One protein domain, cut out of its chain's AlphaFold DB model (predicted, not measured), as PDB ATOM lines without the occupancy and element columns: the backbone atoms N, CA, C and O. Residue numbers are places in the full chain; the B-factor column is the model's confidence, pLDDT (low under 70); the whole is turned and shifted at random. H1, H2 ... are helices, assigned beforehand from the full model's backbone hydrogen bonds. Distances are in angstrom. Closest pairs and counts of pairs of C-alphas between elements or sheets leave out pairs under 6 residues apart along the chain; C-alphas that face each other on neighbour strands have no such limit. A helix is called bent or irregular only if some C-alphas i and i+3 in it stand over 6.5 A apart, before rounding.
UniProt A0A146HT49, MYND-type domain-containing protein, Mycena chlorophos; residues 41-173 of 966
ATOM      1  N   SER A  41      99.933 129.891 101.151       74.94
ATOM      2  CA  SER A  41     100.735 129.882 102.372       74.94
ATOM      3  C   SER A  41     100.652 128.515 103.048       74.94
ATOM      4  O   SER A  41      99.626 127.838 102.977       74.94
ATOM      5  N   GLN A  42     101.719 128.123 103.742       71.50
ATOM      6  CA  GLN A  42     101.786 126.831 104.427       71.50
ATOM      7  C   GLN A  42     100.578 126.605 105.360       71.50
ATOM      8  O   GLN A  42      99.996 125.527 105.348       71.50
ATOM      9  N   SER A  43     100.103 127.658 106.033       73.62
ATOM     10  CA  SER A  43      98.873 127.658 106.840       73.62
ATOM     11  C   SER A  43      97.590 127.286 106.077       73.62
ATOM     12  O   SER A  43      96.701 126.652 106.641       73.62
ATOM     13  N   VAL A  44      97.473 127.660 104.798       77.69
ATOM     14  CA  VAL A  44      96.334 127.279 103.948       77.69
ATOM     15  C   VAL A  44      96.437 125.806 103.571       77.69
ATOM     16  O   VAL A  44      95.429 125.114 103.614       77.69
ATOM     17  N   LEU A  45      97.636 125.313 103.250       75.88
ATOM     18  CA  LEU A  45      97.867 123.912 102.884       75.88
ATOM     19  C   LEU A  45      97.766 122.943 104.077       75.88
ATOM     20  O   LEU A  45      97.408 121.786 103.894       75.88
ATOM     21  N   GLU A  46      98.052 123.411 105.292       76.88
ATOM     22  CA  GLU A  46      97.881 122.659 106.544       76.88
ATOM     23  C   GLU A  46      96.430 122.657 107.058       76.88
ATOM     24  O   GLU A  46      96.124 121.968 108.030       76.88
ATOM     25  N   THR A  47      95.518 123.405 106.422       82.00
ATOM     26  CA  THR A  47      94.098 123.429 106.801       82.00
ATOM     27  C   THR A  47      93.410 122.121 106.375       82.00
ATOM     28  O   THR A  47      93.317 121.860 105.173       82.00
ATOM     29  N   PRO A  48      92.870 121.306 107.307       81.62
ATOM     30  CA  PRO A  48      92.219 120.044 106.957       81.62
ATOM     31  C   PRO A  48      91.027 120.244 106.017       81.62
ATOM     32  O   PRO A  48      90.210 121.149 106.206       81.62
ATOM     33  N   GLY A  49      90.906 119.385 105.010       81.44
ATOM     34  CA  GLY A  49      89.866 119.444 103.987       81.44
ATOM     35  C   GLY A  49      90.126 120.443 102.856       81.44
ATOM     36  O   GLY A  49      89.315 120.504 101.928       81.44
ATOM     37  N   VAL A  50      91.221 121.217 102.874       84.00
ATOM     38  CA  VAL A  50      91.507 122.214 101.823       84.00
ATOM     39  C   VAL A  50      91.743 121.560 100.457       84.00
ATOM     40  O   VAL A  50      91.275 122.077  99.440       84.00
ATOM     41  N   PHE A  51      92.398 120.395 100.423       83.00
ATOM     42  CA  PHE A  51      92.655 119.659  99.184       83.00
ATOM     43  C   PHE A  51      91.367 119.039  98.642       83.00
ATOM     44  O   PHE A  51      91.111 119.089  97.434       83.00
ATOM     45  N   SER A  52      90.525 118.521  99.541       84.44
ATOM     46  CA  SER A  52      89.182 118.035  99.215       84.44
ATOM     47  C   SER A  52      88.305 119.155  98.643       84.44
ATOM     48  O   SER A  52      87.698 118.975  97.588       84.44
ATOM     49  N   LEU A  53      88.314 120.347  99.252       83.62
ATOM     50  CA  LEU A  53      87.572 121.517  98.775       83.62
ATOM     51  C   LEU A  53      88.079 122.016  97.414       83.62
ATOM     52  O   LEU A  53      87.275 122.215  96.503       83.62
ATOM     53  N   ALA A  54      89.394 122.178  97.240       82.94
ATOM     54  CA  ALA A  54      89.986 122.595  95.966       82.94
ATOM     55  C   ALA A  54      89.656 121.600  94.838       82.94
ATOM     56  O   ALA A  54      89.327 121.998  93.717       82.94
ATOM     57  N   THR A  55      89.673 120.303  95.151       82.19
ATOM     58  CA  THR A  55      89.379 119.229  94.198       82.19
ATOM     59  C   THR A  55      87.877 119.088  93.916       82.19
ATOM     60  O   THR A  55      87.490 118.840  92.773       82.19
ATOM     61  N   TYR A  56      87.014 119.327  94.909       83.25
ATOM     62  CA  TYR A  56      85.563 119.438  94.731       83.25
ATOM     63  C   TYR A  56      85.211 120.608  93.804       83.25
ATOM     64  O   TYR A  56      84.441 120.429  92.860       83.25
ATOM     65  N   ILE A  57      85.805 121.786  94.042       80.81
ATOM     66  CA  ILE A  57      85.620 122.980  93.207       80.81
ATOM     67  C   ILE A  57      86.090 122.686  91.783       80.81
ATOM     68  O   ILE A  57      85.343 122.927  90.840       80.81
ATOM     69  N   TRP A  58      87.281 122.103  91.608       83.12
ATOM     70  CA  TRP A  58      87.743 121.653  90.294       83.12
ATOM     71  C   TRP A  58      86.701 120.767  89.611       83.12
ATOM     72  O   TRP A  58      86.276 121.097  88.504       83.12
ATOM     73  N   ARG A  59      86.245 119.705  90.292       82.38
ATOM     74  CA  ARG A  59      85.269 118.734  89.781       82.38
ATOM     75  C   ARG A  59      83.952 119.378  89.353       82.38
ATOM     76  O   ARG A  59      83.445 119.017  88.295       82.38
ATOM     77  N   ASP A  60      83.404 120.300  90.136       80.06
ATOM     78  CA  ASP A  60      82.164 121.010  89.791       80.06
ATOM     79  C   ASP A  60      82.354 121.870  88.526       80.06
ATOM     80  O   ASP A  60      81.605 121.769  87.548       80.06
ATOM     81  N   LEU A  61      83.468 122.606  88.466       77.56
ATOM     82  CA  LEU A  61      83.845 123.427  87.315       77.56
ATOM     83  C   LEU A  61      84.142 122.592  86.044       77.56
ATOM     84  O   LEU A  61      84.040 123.138  84.940       77.56
ATOM     85  N   LEU A  62      84.418 121.277  86.149       70.38
ATOM     86  CA  LEU A  62      84.563 120.366  84.993       70.38
ATOM     87  C   LEU A  62      83.301 120.280  84.126       70.38
ATOM     88  O   LEU A  62      83.411 120.022  82.923       70.38
ATOM     89  N   TYR A  63      82.121 120.478  84.717       71.38
ATOM     90  CA  TYR A  63      80.824 120.377  84.037       71.38
ATOM     91  C   TYR A  63      80.324 121.719  83.480       71.38
ATOM     92  O   TYR A  63      79.258 121.784  82.871       71.38
ATOM     93  N   SER A  64      81.111 122.787  83.646       72.62
ATOM     94  CA  SER A  64      80.781 124.145  83.216       72.62
ATOM     95  C   SER A  64      81.447 124.522  81.871       72.62
ATOM     96  O   SER A  64      81.935 123.671  81.112       72.62
ATOM     97  N   SER A  65      81.438 125.816  81.533       67.69
ATOM     98  CA  SER A  65      81.964 126.349  80.265       67.69
ATOM     99  C   SER A  65      83.449 126.010  80.035       67.69
ATOM    100  O   SER A  65      84.180 125.707  80.978       67.69
ATOM    101  N   VAL A  66      83.929 126.098  78.785       63.03
ATOM    102  CA  VAL A  66      85.355 125.870  78.451       63.03
ATOM    103  C   VAL A  66      86.272 126.766  79.293       63.03
ATOM    104  O   VAL A  66      87.233 126.277  79.881       63.03
ATOM    105  N   HIS A  67      85.940 128.053  79.421       63.75
ATOM    106  CA  HIS A  67      86.697 128.996  80.245       63.75
ATOM    107  C   HIS A  67      86.672 128.595  81.728       63.75
ATOM    108  O   HIS A  67      87.692 128.667  82.416       63.75
ATOM    109  N   THR A  68      85.521 128.142  82.227       67.62
ATOM    110  CA  THR A  68      85.358 127.711  83.621       67.62
ATOM    111  C   THR A  68      86.217 126.482  83.941       67.62
ATOM    112  O   THR A  68      86.833 126.432  85.004       67.62
ATOM    113  N   ARG A  69      86.343 125.538  82.997       67.94
ATOM    114  CA  ARG A  69      87.207 124.350  83.125       67.94
ATOM    115  C   ARG A  69      88.689 124.695  83.258       67.94
ATOM    116  O   ARG A  69      89.359 124.161  84.140       67.94
ATOM    117  N   VAL A  70      89.193 125.604  82.416       65.75
ATOM    118  CA  VAL A  70      90.601 126.046  82.482       65.75
ATOM    119  C   VAL A  70      90.878 126.773  83.800       65.75
ATOM    120  O   VAL A  70      91.898 126.514  84.434       65.75
ATOM    121  N   VAL A  71      89.953 127.630  84.251       67.75
ATOM    122  CA  VAL A  71      90.060 128.304  85.557       67.75
ATOM    123  C   VAL A  71      90.081 127.287  86.699       67.75
ATOM    124  O   VAL A  71      90.966 127.367  87.541       67.75
ATOM    125  N   GLY A  72      89.179 126.300  86.701       71.06
ATOM    126  CA  GLY A  72      89.120 125.281  87.750       71.06
ATOM    127  C   GLY A  72      90.420 124.488  87.896       71.06
ATOM    128  O   GLY A  72      90.903 124.311  89.012       71.06
ATOM    129  N   LEU A  73      91.024 124.040  86.787       69.25
ATOM    130  CA  LEU A  73      92.299 123.314  86.845       69.25
ATOM    131  C   LEU A  73      93.447 124.223  87.306       69.25
ATOM    132  O   LEU A  73      94.258 123.820  88.138       69.25
ATOM    133  N   ARG A  74      93.482 125.471  86.827       70.44
ATOM    134  CA  ARG A  74      94.493 126.454  87.233       70.44
ATOM    135  C   ARG A  74      94.365 126.861  88.704       70.44
ATOM    136  O   ARG A  74      95.373 127.166  89.324       70.44
ATOM    137  N   SER A  75      93.161 126.836  89.277       71.56
ATOM    138  CA  SER A  75      92.931 127.010  90.718       71.56
ATOM    139  C   SER A  75      93.368 125.800  91.546       71.56
ATOM    140  O   SER A  75      93.766 125.975  92.694       71.56
ATOM    141  N   LEU A  76      93.323 124.591  90.980       76.25
ATOM    142  CA  LEU A  76      93.787 123.363  91.632       76.25
ATOM    143  C   LEU A  76      95.321 123.214  91.574       76.25
ATOM    144  O   LEU A  76      95.924 122.679  92.504       76.25
ATOM    145  N   LYS A  77      95.968 123.731  90.522       74.69
ATOM    146  CA  LYS A  77      97.417 123.619  90.290       74.69
ATOM    147  C   LYS A  77      98.302 123.958  91.507       74.69
ATOM    148  O   LYS A  77      99.134 123.115  91.828       74.69
ATOM    149  N   PRO A  78      98.148 125.093  92.222       75.38
ATOM    150  CA  PRO A  78      99.041 125.432  93.335       75.38
ATOM    151  C   PRO A  78      98.921 124.480  94.533       75.38
ATOM    152  O   PRO A  78      99.847 124.380  95.331       75.38
ATOM    153  N   PHE A  79      97.787 123.781  94.657       75.31
ATOM    154  CA  PHE A  79      97.611 122.712  95.637       75.31
ATOM    155  C   PHE A  79      98.309 121.438  95.164       75.31
ATOM    156  O   PHE A  79      99.039 120.839  95.941       75.31
ATOM    157  N   LEU A  80      98.153 121.057  93.891       72.50
ATOM    158  CA  LEU A  80      98.825 119.879  93.332       72.50
ATOM    159  C   LEU A  80     100.347 120.017  93.314       72.50
ATOM    160  O   LEU A  80     101.027 119.046  93.602       72.50
ATOM    161  N   GLU A  81     100.884 121.201  93.018       72.69
ATOM    162  CA  GLU A  81     102.329 121.474  93.037       72.69
ATOM    163  C   GLU A  81     102.908 121.593  94.464       72.69
ATOM    164  O   GLU A  81     104.127 121.699  94.619       72.69
ATOM    165  N   SER A  82     102.076 121.543  95.516       75.00
ATOM    166  CA  SER A  82     102.565 121.480  96.898       75.00
ATOM    167  C   SER A  82     103.257 120.138  97.179       75.00
ATOM    168  O   SER A  82     102.683 119.085  96.889       75.00
ATOM    169  N   PRO A  83     104.419 120.124  97.866       69.88
ATOM    170  CA  PRO A  83     105.031 118.893  98.372       69.88
ATOM    171  C   PRO A  83     104.070 118.030  99.209       69.88
ATOM    172  O   PRO A  83     104.174 116.802  99.197       69.88
ATOM    173  N   GLN A  84     103.111 118.654  99.904       73.81
ATOM    174  CA  GLN A  84     102.117 117.951 100.718       73.81
ATOM    175  C   GLN A  84     101.143 117.114  99.879       73.81
ATOM    176  O   GLN A  84     100.718 116.074 100.364       73.81
ATOM    177  N   ALA A  85     100.847 117.475  98.621       67.62
ATOM    178  CA  ALA A  85      99.891 116.748  97.772       67.62
ATOM    179  C   ALA A  85     100.295 115.288  97.487       67.62
ATOM    180  O   ALA A  85      99.444 114.454  97.185       67.62
ATOM    181  N   THR A  86     101.588 114.975  97.605       66.06
ATOM    182  CA  THR A  86     102.128 113.613  97.451       66.06
ATOM    183  C   THR A  86     102.077 112.772  98.731       66.06
ATOM    184  O   THR A  86     102.378 111.580  98.694       66.06
ATOM    185  N   GLN A  87     101.700 113.363  99.868       75.50
ATOM    186  CA  GLN A  87     101.594 112.648 101.137       75.50
ATOM    187  C   GLN A  87     100.267 111.872 101.210       75.50
ATOM    188  O   GLN A  87      99.241 112.391 100.763       75.50
ATOM    189  N   PRO A  88     100.235 110.673 101.829       75.38
ATOM    190  CA  PRO A  88      99.023 109.857 101.933       75.38
ATOM    191  C   PRO A  88      97.744 110.587 102.395       75.38
ATOM    192  O   PRO A  88      96.735 110.423 101.713       75.38
ATOM    193  N   PRO A  89      97.739 111.422 103.462       76.62
ATOM    194  CA  PRO A  89      96.509 112.089 103.905       76.62
ATOM    195  C   PRO A  89      95.997 113.144 102.912       76.62
ATOM    196  O   PRO A  89      94.793 113.246 102.693       76.62
ATOM    197  N   ALA A  90      96.888 113.899 102.260       73.81
ATOM    198  CA  ALA A  90      96.483 114.874 101.246       73.81
ATOM    199  C   ALA A  90      95.980 114.178  99.973       73.81
ATOM    200  O   ALA A  90      94.989 114.608  99.386       73.81
ATOM    201  N   LEU A  91      96.611 113.068  99.573       74.00
ATOM    202  CA  LEU A  91      96.137 112.240  98.465       74.00
ATOM    203  C   LEU A  91      94.742 111.664  98.760       74.00
ATOM    204  O   LEU A  91      93.877 111.684  97.886       74.00
ATOM    205  N   GLU A  92      94.491 111.208  99.988       79.69
ATOM    206  CA  GLU A  92      93.169 110.750 100.427       79.69
ATOM    207  C   GLU A  92      92.129 111.886 100.388       79.69
ATOM    208  O   GLU A  92      91.030 111.688  99.866       79.69
ATOM    209  N   GLU A  93      92.474 113.105 100.822       83.19
ATOM    210  CA  GLU A  93      91.607 114.281 100.657       83.19
ATOM    211  C   GLU A  93      91.305 114.620  99.187       83.19
ATOM    212  O   GLU A  93      90.147 114.885  98.855       83.19
ATOM    213  N   ILE A  94      92.305 114.589  98.297       80.94
ATOM    214  CA  ILE A  94      92.128 114.818  96.847       80.94
ATOM    215  C   ILE A  94      91.168 113.771  96.264       80.94
ATOM    216  O   ILE A  94      90.213 114.108  95.554       80.94
ATOM    217  N   LEU A  95      91.374 112.492  96.592       80.44
ATOM    218  CA  LEU A  95      90.508 111.404  96.138       80.44
ATOM    219  C   LEU A  95      89.078 111.568  96.670       80.44
ATOM    220  O   LEU A  95      88.127 111.451  95.891       80.44
ATOM    221  N   ASN A  96      88.913 111.915  97.947       82.31
ATOM    222  CA  ASN A  96      87.612 112.185  98.563       82.31
ATOM    223  C   ASN A  96      86.891 113.370  97.895       82.31
ATOM    224  O   ASN A  96      85.725 113.227  97.520       82.31
ATOM    225  N   GLY A  97      87.588 114.480  97.629       77.69
ATOM    226  CA  GLY A  97      87.045 115.632  96.896       77.69
ATOM    227  C   GLY A  97      86.570 115.286  95.478       77.69
ATOM    228  O   GLY A  97      85.570 115.827  94.999       77.69
ATOM    229  N   CYS A  98      87.223 114.319  94.824       75.44
ATOM    230  CA  CYS A  98      86.773 113.791  93.535       75.44
ATOM    231  C   CYS A  98      85.558 112.855  93.621       75.44
ATOM    232  O   CYS A  98      84.778 112.808  92.671       75.44
ATOM    233  N   GLY A  99      85.346 112.148  94.732       72.12
ATOM    234  CA  GLY A  99      84.302 111.119  94.865       72.12
ATOM    235  C   GLY A  99      84.811 109.740  95.301       72.12
ATOM    236  O   GLY A  99      84.165 108.736  95.016       72.12
ATOM    237  N   GLY A 100      85.969 109.678  95.960       73.25
ATOM    238  CA  GLY A 100      86.411 108.534  96.762       73.25
ATOM    239  C   GLY A 100      87.141 107.406  96.027       73.25
ATOM    240  O   GLY A 100      87.437 106.393  96.651       73.25
ATOM    241  N   SER A 101      87.453 107.522  94.727       77.75
ATOM    242  CA  SER A 101      88.213 106.469  94.028       77.75
ATOM    243  C   SER A 101      89.248 106.975  93.021       77.75
ATOM    244  O   SER A 101      89.019 107.913  92.256       77.75
ATOM    245  N   MET A 102      90.380 106.265  92.980       76.00
ATOM    246  CA  MET A 102      91.490 106.491  92.046       76.00
ATOM    247  C   MET A 102      91.051 106.371  90.579       76.00
ATOM    248  O   MET A 102      91.463 107.157  89.729       76.00
ATOM    249  N   ALA A 103      90.160 105.418  90.283       77.38
ATOM    250  CA  ALA A 103      89.605 105.227  88.947       77.38
ATOM    251  C   ALA A 103      88.760 106.431  88.500       77.38
ATOM    252  O   ALA A 103      88.911 106.892  87.367       77.38
ATOM    253  N   HIS A 104      87.921 106.986  89.385       81.31
ATOM    254  CA  HIS A 104      87.139 108.184  89.075       81.31
ATOM    255  C   HIS A 104      88.038 109.418  88.910       81.31
ATOM    256  O   HIS A 104      87.874 110.172  87.955       81.31
ATOM    257  N   PHE A 105      89.049 109.581  89.768       81.25
ATOM    258  CA  PHE A 105      90.051 110.639  89.622       81.25
ATOM    259  C   PHE A 105      90.744 110.583  88.244       81.25
ATOM    260  O   PHE A 105      90.762 111.569  87.498       81.25
ATOM    261  N   ALA A 106      91.217 109.396  87.847       82.31
ATOM    262  CA  ALA A 106      91.795 109.155  86.528       82.31
ATOM    263  C   ALA A 106      90.798 109.438  85.384       82.31
ATOM    264  O   ALA A 106      91.185 110.033  84.379       82.31
ATOM    265  N   GLN A 107      89.512 109.091  85.536       84.19
ATOM    266  CA  GLN A 107      88.464 109.429  84.557       84.19
ATOM    267  C   GLN A 107      88.308 110.939  84.358       84.19
ATOM    268  O   GLN A 107      88.163 111.387  83.219       84.19
ATOM    269  N   LEU A 108      88.367 111.738  85.427       81.62
ATOM    270  CA  LEU A 108      88.246 113.195  85.334       81.62
ATOM    271  C   LEU A 108      89.455 113.825  84.618       81.62
ATOM    272  O   LEU A 108      89.258 114.623  83.694       81.62
ATOM    273  N   LEU A 109      90.686 113.406  84.948       80.88
ATOM    274  CA  LEU A 109      91.895 113.826  84.221       80.88
ATOM    275  C   LEU A 109      91.850 113.413  82.742       80.88
ATOM    276  O   LEU A 109      92.048 114.241  81.848       80.88
ATOM    277  N   MET A 110      91.529 112.148  82.467       85.81
ATOM    278  CA  MET A 110      91.446 111.613  81.107       85.81
ATOM    279  C   MET A 110      90.350 112.290  80.280       85.81
ATOM    280  O   MET A 110      90.530 112.492  79.075       85.81
ATOM    281  N   ARG A 111      89.234 112.689  80.904       83.25
ATOM    282  CA  ARG A 111      88.176 113.483  80.264       83.25
ATOM    283  C   ARG A 111      88.691 114.866  79.868       83.25
ATOM    284  O   ARG A 111      88.464 115.263  78.727       83.25
ATOM    285  N   GLN A 112      89.423 115.564  80.741       78.56
ATOM    286  CA  GLN A 112      90.016 116.865  80.400       78.56
ATOM    287  C   GLN A 112      91.050 116.750  79.274       78.56
ATOM    288  O   GLN A 112      90.920 117.453  78.272       78.56
ATOM    289  N   LEU A 113      91.992 115.806  79.362       82.31
ATOM    290  CA  LEU A 113      93.017 115.593  78.331       82.31
ATOM    291  C   LEU A 113      92.406 115.281  76.950       82.31
ATOM    292  O   LEU A 113      92.874 115.784  75.924       82.31
ATOM    293  N   LYS A 114      91.330 114.481  76.915       81.31
ATOM    294  CA  LYS A 114      90.605 114.136  75.680       81.31
ATOM    295  C   LYS A 114      89.765 115.298  75.133       81.31
ATOM    296  O   LYS A 114      89.628 115.401  73.906       81.31
ATOM    297  N   THR A 115      89.212 116.167  75.989       74.19
ATOM    298  CA  THR A 115      88.408 117.313  75.526       74.19
ATOM    299  C   THR A 115      89.209 118.223  74.594       74.19
ATOM    300  O   THR A 115      90.429 118.353  74.696       74.19
ATOM    301  N   ASN A 116      88.520 118.808  73.616       65.44
ATOM    302  CA  ASN A 116      89.115 119.753  72.681       65.44
ATOM    303  C   ASN A 116      88.689 121.176  73.083       65.44
ATOM    304  O   ASN A 116      87.508 121.485  72.930       65.44
ATOM    305  N   PRO A 117      89.583 122.038  73.601       60.19
ATOM    306  CA  PRO A 117      89.227 123.414  73.967       60.19
ATOM    307  C   PRO A 117      89.027 124.337  72.746       60.19
ATOM    308  O   PRO A 117      88.597 125.473  72.896       60.19
ATOM    309  N   VAL A 118      89.327 123.853  71.533       53.00
ATOM    310  CA  VAL A 118      89.506 124.642  70.298       53.00
ATOM    311  C   VAL A 118      88.188 125.097  69.629       53.00
ATOM    312  O   VAL A 118      88.211 125.663  68.541       53.00
ATOM    313  N   SER A 119      87.023 124.897  70.255       54.25
ATOM    314  CA  SER A 119      85.725 125.296  69.675       54.25
ATOM    315  C   SER A 119      85.439 126.806  69.700       54.25
ATOM    316  O   SER A 119      84.477 127.230  69.070       54.25
ATOM    317  N   ASP A 120      86.240 127.613  70.403       52.22
ATOM    318  CA  ASP A 120      86.084 129.074  70.485       52.22
ATOM    319  C   ASP A 120      87.363 129.797  69.997       52.22
ATOM    320  O   ASP A 120      88.427 129.630  70.606       52.22
ATOM    321  N   PRO A 121      87.303 130.600  68.911       51.91
ATOM    322  CA  PRO A 121      88.445 131.363  68.406       51.91
ATOM    323  C   PRO A 121      89.037 132.380  69.393       51.91
ATOM    324  O   PRO A 121      90.242 132.624  69.337       51.91
ATOM    325  N   ALA A 122      88.237 132.959  70.296       47.44
ATOM    326  CA  ALA A 122      88.679 134.030  71.196       47.44
ATOM    327  C   ALA A 122      89.492 133.516  72.402       47.44
ATOM    328  O   ALA A 122      90.281 134.253  72.989       47.44
ATOM    329  N   VAL A 123      89.338 132.236  72.755       52.38
ATOM    330  CA  VAL A 123      90.004 131.584  73.906       52.38
ATOM    331  C   VAL A 123      91.312 130.880  73.484       52.38
ATOM    332  O   VAL A 123      92.047 130.327  74.303       52.38
ATOM    333  N   ARG A 124      91.627 130.890  72.184       53.94
ATOM    334  CA  ARG A 124      92.370 129.818  71.501       53.94
ATOM    335  C   ARG A 124      93.883 129.745  71.750       53.94
ATOM    336  O   ARG A 124      94.460 128.707  71.446       53.94
ATOM    337  N   SER A 125      94.529 130.788  72.279       58.41
ATOM    338  CA  SER A 125      95.999 130.857  72.392       58.41
ATOM    339  C   SER A 125      96.551 130.514  73.781       58.41
ATOM    340  O   SER A 125      96.963 129.382  74.029       58.41
ATOM    341  N   ILE A 126      96.554 131.472  74.710       59.69
ATOM    342  CA  ILE A 126      97.234 131.338  76.012       59.69
ATOM    343  C   ILE A 126      96.582 130.251  76.881       59.69
ATOM    344  O   ILE A 126      97.280 129.457  77.512       59.69
ATOM    345  N   TYR A 127      95.248 130.169  76.880       67.06
ATOM    346  CA  TYR A 127      94.520 129.223  77.726       67.06
ATOM    347  C   TYR A 127      94.750 127.760  77.332       67.06
ATOM    348  O   TYR A 127      94.806 126.918  78.222       67.06
ATOM    349  N   MET A 128      94.938 127.445  76.042       70.50
ATOM    350  CA  MET A 128      95.222 126.069  75.606       70.50
ATOM    351  C   MET A 128      96.605 125.599  76.078       70.50
ATOM    352  O   MET A 128      96.753 124.465  76.535       70.50
ATOM    353  N   ILE A 129      97.603 126.484  75.995       73.38
ATOM    354  CA  ILE A 129      98.975 126.216  76.436       73.38
ATOM    355  C   ILE A 129      99.003 125.950  77.945       73.38
ATOM    356  O   ILE A 129      99.514 124.914  78.371       73.38
ATOM    357  N   SER A 130      98.412 126.847  78.748       72.00
ATOM    358  CA  SER A 130      98.311 126.651  80.200       72.00
ATOM    359  C   SER A 130      97.521 125.387  80.544       72.00
ATOM    360  O   SER A 130      97.990 124.594  81.346       72.00
ATOM    361  N   PHE A 131      96.385 125.137  79.886       77.94
ATOM    362  CA  PHE A 131      95.557 123.955  80.138       77.94
ATOM    363  C   PHE A 131      96.331 122.640  79.979       77.94
ATOM    364  O   PHE A 131      96.303 121.807  80.883       77.94
ATOM    365  N   TYR A 132      97.055 122.449  78.870       82.62
ATOM    366  CA  TYR A 132      97.842 121.225  78.690       82.62
ATOM    367  C   TYR A 132      99.038 121.154  79.645       82.62
ATOM    368  O   TYR A 132      99.273 120.094  80.223       82.62
ATOM    369  N   ALA A 133      99.747 122.267  79.871       80.56
ATOM    370  CA  ALA A 133     100.847 122.317  80.835       80.56
ATOM    371  C   ALA A 133     100.395 121.939  82.258       80.56
ATOM    372  O   ALA A 133     101.082 121.177  82.934       80.56
ATOM    373  N   ASP A 134      99.226 122.420  82.684       78.12
ATOM    374  CA  ASP A 134      98.665 122.174  84.013       78.12
ATOM    375  C   ASP A 134      98.196 120.711  84.168       78.12
ATOM    376  O   ASP A 134      98.404 120.118  85.226       78.12
ATOM    377  N   ILE A 135      97.654 120.076  83.112       83.06
ATOM    378  CA  ILE A 135      97.344 118.628  83.119       83.06
ATOM    379  C   ILE A 135      98.626 117.789  83.198       83.06
ATOM    380  O   ILE A 135      98.677 116.819  83.957       83.06
ATOM    381  N   TYR A 136      99.661 118.129  82.425       87.75
ATOM    382  CA  TYR A 136     100.922 117.382  82.453       87.75
ATOM    383  C   TYR A 136     101.637 117.536  83.803       87.75
ATOM    384  O   TYR A 136     102.117 116.543  84.343       87.75
ATOM    385  N   ALA A 137     101.642 118.739  84.387       81.06
ATOM    386  CA  ALA A 137     102.151 118.970  85.739       81.06
ATOM    387  C   ALA A 137     101.374 118.147  86.781       81.06
ATOM    388  O   ALA A 137     101.990 117.445  87.580       81.06
ATOM    389  N   ALA A 138     100.036 118.140  86.721       79.25
ATOM    390  CA  ALA A 138      99.204 117.322  87.606       79.25
ATOM    391  C   ALA A 138      99.548 115.823  87.523       79.25
ATOM    392  O   ALA A 138      99.674 115.175  88.558       79.25
ATOM    393  N   LEU A 139      99.757 115.280  86.315       82.56
ATOM    394  CA  LEU A 139     100.175 113.884  86.121       82.56
ATOM    395  C   LEU A 139     101.567 113.593  86.711       82.56
ATOM    396  O   LEU A 139     101.752 112.537  87.308       82.56
ATOM    397  N   LEU A 140     102.526 114.516  86.572       81.12
ATOM    398  CA  LEU A 140     103.885 114.357  87.109       81.12
ATOM    399  C   LEU A 140     103.948 114.435  88.639       81.12
ATOM    400  O   LEU A 140     104.791 113.767  89.236       81.12
ATOM    401  N   VAL A 141     103.108 115.262  89.274       77.19
ATOM    402  CA  VAL A 141     103.135 115.415  90.739       77.19
ATOM    403  C   VAL A 141     102.292 114.348  91.435       77.19
ATOM    404  O   VAL A 141     102.752 113.763  92.409       77.19
ATOM    405  N   LEU A 142     101.095 114.042  90.925       72.75
ATOM    406  CA  LEU A 142     100.222 113.026  91.526       72.75
ATOM    407  C   LEU A 142     100.721 111.595  91.325       72.75
ATOM    408  O   LEU A 142     100.329 110.706  92.078       72.75
ATOM    409  N   ASP A 143     101.592 111.370  90.342       74.50
ATOM    410  CA  ASP A 143     102.318 110.115  90.207       74.50
ATOM    411  C   ASP A 143     103.838 110.359  90.160       74.50
ATOM    412  O   ASP A 143     104.423 110.451  89.077       74.50
ATOM    413  N   PRO A 144     104.518 110.438  91.323       68.12
ATOM    414  CA  PRO A 144     105.956 110.697  91.392       68.12
ATOM    415  C   PRO A 144     106.834 109.673  90.651       68.12
ATOM    416  O   PRO A 144     107.996 109.978  90.364       68.12
ATOM    417  N   SER A 145     106.305 108.492  90.290       67.94
ATOM    418  CA  SER A 145     107.002 107.552  89.396       67.94
ATOM    419  C   SER A 145     107.253 108.181  88.018       67.94
ATOM    420  O   SER A 145     108.376 108.137  87.512       67.94
ATOM    421  N   LEU A 146     106.271 108.924  87.490       70.19
ATOM    422  CA  LEU A 146     106.393 109.733  86.274       70.19
ATOM    423  C   LEU A 146     107.323 110.943  86.447       70.19
ATOM    424  O   LEU A 146     107.652 111.603  85.464       70.19
ATOM    425  N   GLY A 147     107.783 111.246  87.663       61.75
ATOM    426  CA  GLY A 147     108.779 112.283  87.932       61.75
ATOM    427  C   GLY A 147     110.221 111.872  87.600       61.75
ATOM    428  O   GLY A 147     111.067 112.762  87.457       61.75
ATOM    429  N   GLY A 148     110.490 110.566  87.447       55.50
ATOM    430  CA  GLY A 148     111.829 109.988  87.251       55.50
ATOM    431  C   GLY A 148     112.482 109.444  88.533       55.50
ATOM    432  O   GLY A 148     113.701 109.488  88.654       55.50
ATOM    433  N   LYS A 149     111.684 109.000  89.519       44.38
ATOM    434  CA  LYS A 149     112.164 108.541  90.844       44.38
ATOM    435  C   LYS A 149     111.764 107.109  91.238       44.38
ATOM    436  O   LYS A 149     112.021 106.723  92.375       44.38
ATOM    437  N   GLY A 150     111.123 106.332  90.363       47.97
ATOM    438  CA  GLY A 150     110.659 104.983  90.707       47.97
ATOM    439  C   GLY A 150     110.689 104.007  89.535       47.97
ATOM    440  O   GLY A 150     110.314 104.362  88.422       47.97
ATOM    441  N   GLU A 151     111.097 102.771  89.818       52.31
ATOM    442  CA  GLU A 151     111.219 101.663  88.853       52.31
ATOM    443  C   GLU A 151     109.867 101.030  88.483       52.31
ATOM    444  O   GLU A 151     109.772 100.257  87.533       52.31
ATOM    445  N   THR A 152     108.790 101.365  89.205       62.84
ATOM    446  CA  THR A 152     107.440 100.863  88.921       62.84
ATOM    447  C   THR A 152     106.432 101.995  88.773       62.84
ATOM    448  O   THR A 152     106.465 102.991  89.493       62.84
ATOM    449  N   LEU A 153     105.501 101.817  87.834       69.81
ATOM    450  CA  LEU A 153     104.458 102.793  87.546       69.81
ATOM    451  C   LEU A 153     103.476 102.909  88.722       69.81
ATOM    452  O   LEU A 153     102.992 101.881  89.206       69.81
ATOM    453  N   GLY A 154     103.139 104.123  89.150       73.75
ATOM    454  CA  GLY A 154     102.201 104.359  90.248       73.75
ATOM    455  C   GLY A 154     100.723 104.088  89.907       73.75
ATOM    456  O   GLY A 154     100.364 103.788  88.760       73.75
ATOM    457  N   PRO A 155      99.833 104.129  90.917       76.19
ATOM    458  CA  PRO A 155      98.432 103.733  90.768       76.19
ATOM    459  C   PRO A 155      97.610 104.712  89.916       76.19
ATOM    460  O   PRO A 155      96.700 104.275  89.209       76.19
ATOM    461  N   VAL A 156      97.937 106.013  89.937       78.25
ATOM    462  CA  VAL A 156      97.269 107.040  89.117       78.25
ATOM    463  C   VAL A 156      97.577 106.788  87.642       78.25
ATOM    464  O   VAL A 156      96.666 106.731  86.810       78.25
ATOM    465  N   ALA A 157      98.855 106.590  87.313       81.38
ATOM    466  CA  ALA A 157      99.307 106.372  85.948       81.38
ATOM    467  C   ALA A 157      98.796 105.039  85.372       81.38
ATOM    468  O   ALA A 157      98.354 105.026  84.222       81.38
ATOM    469  N   ARG A 158      98.737 103.954  86.167       81.81
ATOM    470  CA  ARG A 158      98.069 102.694  85.765       81.81
ATOM    471  C   ARG A 158      96.592 102.923  85.416       81.81
ATOM    472  O   ARG A 158      96.184 102.639  84.291       81.81
ATOM    473  N   ALA A 159      95.825 103.546  86.315       83.12
ATOM    474  CA  ALA A 159      94.403 103.825  86.094       83.12
ATOM    475  C   ALA A 159      94.135 104.759  84.891       83.12
ATOM    476  O   ALA A 159      93.065 104.698  84.278       83.12
ATOM    477  N   CYS A 160      95.095 105.616  84.528       85.81
ATOM    478  CA  CYS A 160      95.040 106.425  83.308       85.81
ATOM    479  C   CYS A 160      95.431 105.625  82.045       85.81
ATOM    480  O   CYS A 160      94.814 105.808  80.990       85.81
ATOM    481  N   LEU A 161      96.422 104.726  82.119       85.44
ATOM    482  CA  LEU A 161      96.821 103.849  81.006       85.44
ATOM    483  C   LEU A 161      95.691 102.919  80.558       85.44
ATOM    484  O   LEU A 161      95.473 102.784  79.348       85.44
ATOM    485  N   ASP A 162      94.943 102.352  81.505       83.00
ATOM    486  CA  ASP A 162      93.763 101.517  81.233       83.00
ATOM    487  C   ASP A 162      92.698 102.286  80.432       83.00
ATOM    488  O   ASP A 162      92.024 101.740  79.560       83.00
ATOM    489  N   GLN A 163      92.620 103.602  80.644       86.50
ATOM    490  CA  GLN A 163      91.719 104.516  79.939       86.50
ATOM    491  C   GLN A 163      92.307 105.104  78.643       86.50
ATOM    492  O   GLN A 163      91.683 105.970  78.013       86.50
ATOM    493  N   GLY A 164      93.493 104.657  78.222       87.75
ATOM    494  CA  GLY A 164      94.146 105.095  76.989       87.75
ATOM    495  C   GLY A 164      94.876 106.436  77.105       87.75
ATOM    496  O   GLY A 164      94.734 107.280  76.218       87.75
ATOM    497  N   LEU A 165      95.660 106.632  78.173       89.56
ATOM    498  CA  LEU A 165      96.521 107.810  78.362       89.56
ATOM    499  C   LEU A 165      97.463 108.066  77.174       89.56
ATOM    500  O   LEU A 165      97.473 109.174  76.650       89.56
ATOM    501  N   ILE A 166      98.191 107.054  76.688       90.44
ATOM    502  CA  ILE A 166      99.197 107.221  75.617       90.44
ATOM    503  C   ILE A 166      98.605 107.820  74.320       90.44
ATOM    504  O   ILE A 166      99.097 108.864  73.885       90.44
ATOM    505  N   PRO A 167      97.529 107.267  73.713       91.62
ATOM    506  CA  PRO A 167      96.896 107.901  72.554       91.62
ATOM    507  C   PRO A 167      96.354 109.309  72.830       91.62
ATOM    508  O   PRO A 167      96.358 110.153  71.935       91.62
ATOM    509  N   ALA A 168      95.889 109.585  74.055       90.94
ATOM    510  CA  ALA A 168      95.404 110.911  74.428       90.94
ATOM    511  C   ALA A 168      96.548 111.940  74.521       90.94
ATOM    512  O   ALA A 168      96.399 113.031  73.974       90.94
ATOM    513  N   LEU A 169      97.690 111.572  75.118       91.94
ATOM    514  CA  LEU A 169      98.902 112.403  75.200       91.94
ATOM    515  C   LEU A 169      99.478 112.723  73.818       91.94
ATOM    516  O   LEU A 169      99.836 113.862  73.533       91.94
ATOM    517  N   ILE A 170      99.539 111.735  72.924       93.06
ATOM    518  CA  ILE A 170     100.051 111.949  71.562       93.06
ATOM    519  C   ILE A 170      99.098 112.859  70.777       93.06
ATOM    520  O   ILE A 170      99.544 113.762  70.072       93.06
ATOM    521  N   LYS A 171      97.780 112.712  70.969       91.44
ATOM    522  CA  LYS A 171      96.779 113.605  70.372       91.44
ATOM    523  C   LYS A 171      96.837 115.034  70.932       91.44
ATOM    524  O   LYS A 171      96.612 115.972  70.169       91.44
ATOM    525  N   SER A 172      97.137 115.233  72.218       89.69
ATOM    526  CA  SER A 172      97.301 116.576  72.797       89.69
ATOM    527  C   SER A 172      98.624 117.236  72.400       89.69
ATOM    528  O   SER A 172      98.621 118.418  72.065       89.69
ATOM    529  N   LEU A 173      99.730 116.486  72.343       90.81
ATOM    530  CA  LEU A 173     101.007 116.969  71.800       90.81
ATOM    531  C   LEU A 173     100.889 117.350  70.316       90.81
ATOM    532  O   LEU A 173     101.385 118.402  69.918       90.81
TER     533      LEU A 173
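What this domain is: This is residues 41 to 173 of the 966 residues of the protein "MYND-type domain-containing protein" of Mycena chlorophos (UniProt A0A146HT49). Helices are stacked in three tiers: the helical hairpin of H2 and H3, then the more widely spread pair H6 and H7, then H9 and H10, which pack on H6 on its side away from H2 and H3. H5 packs on H2 at the step between the first two tiers; H1, H4 and H8 are short turns. The printed part has 133 residues with ten named helices, H1 to H10 in order, and no named strand: all helix. It is compact, with a radius of gyration of the C-alphas of 14.4 A, and spans 41 by 34 by 24 A.

How they stand to each other: Look first at H1, residues 42 to 45, which touches no helix. H2, residues 50 to 61, and H3, residues 66 to 80, form a helical hairpin at 14 degrees, a shallow tilt, opposite ways; their closest C-alphas, Trp 58 and Gly 72, are 4.6 A apart. H4, residues 83 to 86, touches H7, residues 126 to 142, at residues 141 to 142 of H7 alone, closest at C-alphas Thr 86 and Leu 142, 6.3 A. H5, residues 88 to 98, touches H2, closest at C-alphas Gly 97 and Ser 52, 4.0 A. H6, residues 102 to 114, touches H5 only at the corner, closest at C-alphas Phe 105 and Cys 98, 6.0 A. H6 and H7, a helical hairpin, only just touch, with 3 pairs of C-alphas within 8 A, the closest Leu 113 and Ile 135 at 7.1 A. H7 touches H3, closest at C-alphas Phe 131 and Val 70, 5.9 A. H8, residues 144 to 147, touches H7 only at the corner, closest at C-alphas Leu 146 and Leu 140, 5.3 A. H9, residues 155 to 162, and H10, residues 165 to 173, touch H6, closest at C-alphas Cys 160 and Ala 106, 5.3 A, and Ala 168 and Lys 114, 5.9 A. Every O i to N i+4 pair is within hydrogen-bond range in H2, H5, H6, H7, H9 and H10, and 9 of 11 in H3; H1, H4 and H8 are too short for one, and their single O i to N i+3 pair is within range in H1 and H8, not in H4.

Where its parts are: Find C-alpha 42, where H1 begins, at (101.786, 126.831, 104.427). H2 runs 16.5 A, H3 20.9 A, H5 15.4 A and H6 18.1 A. H3 is only just irregular: C-alphas 75 and 78 are 6.8 A apart. From C-alpha 126 at (97.234, 131.338, 76.012), H7 runs 24.2 A. H10 ends at C-alpha 173, (101.007, 116.969, 71.800).

The domain as a whole: The farthest C-alphas, Ala 122 and Glu 151, are 43.2 A apart. The printed part has no cut; H6 to H7 is the long link. Confidence is low at, among others, residues 65 to 71, 116 to 127 and 147 to 153.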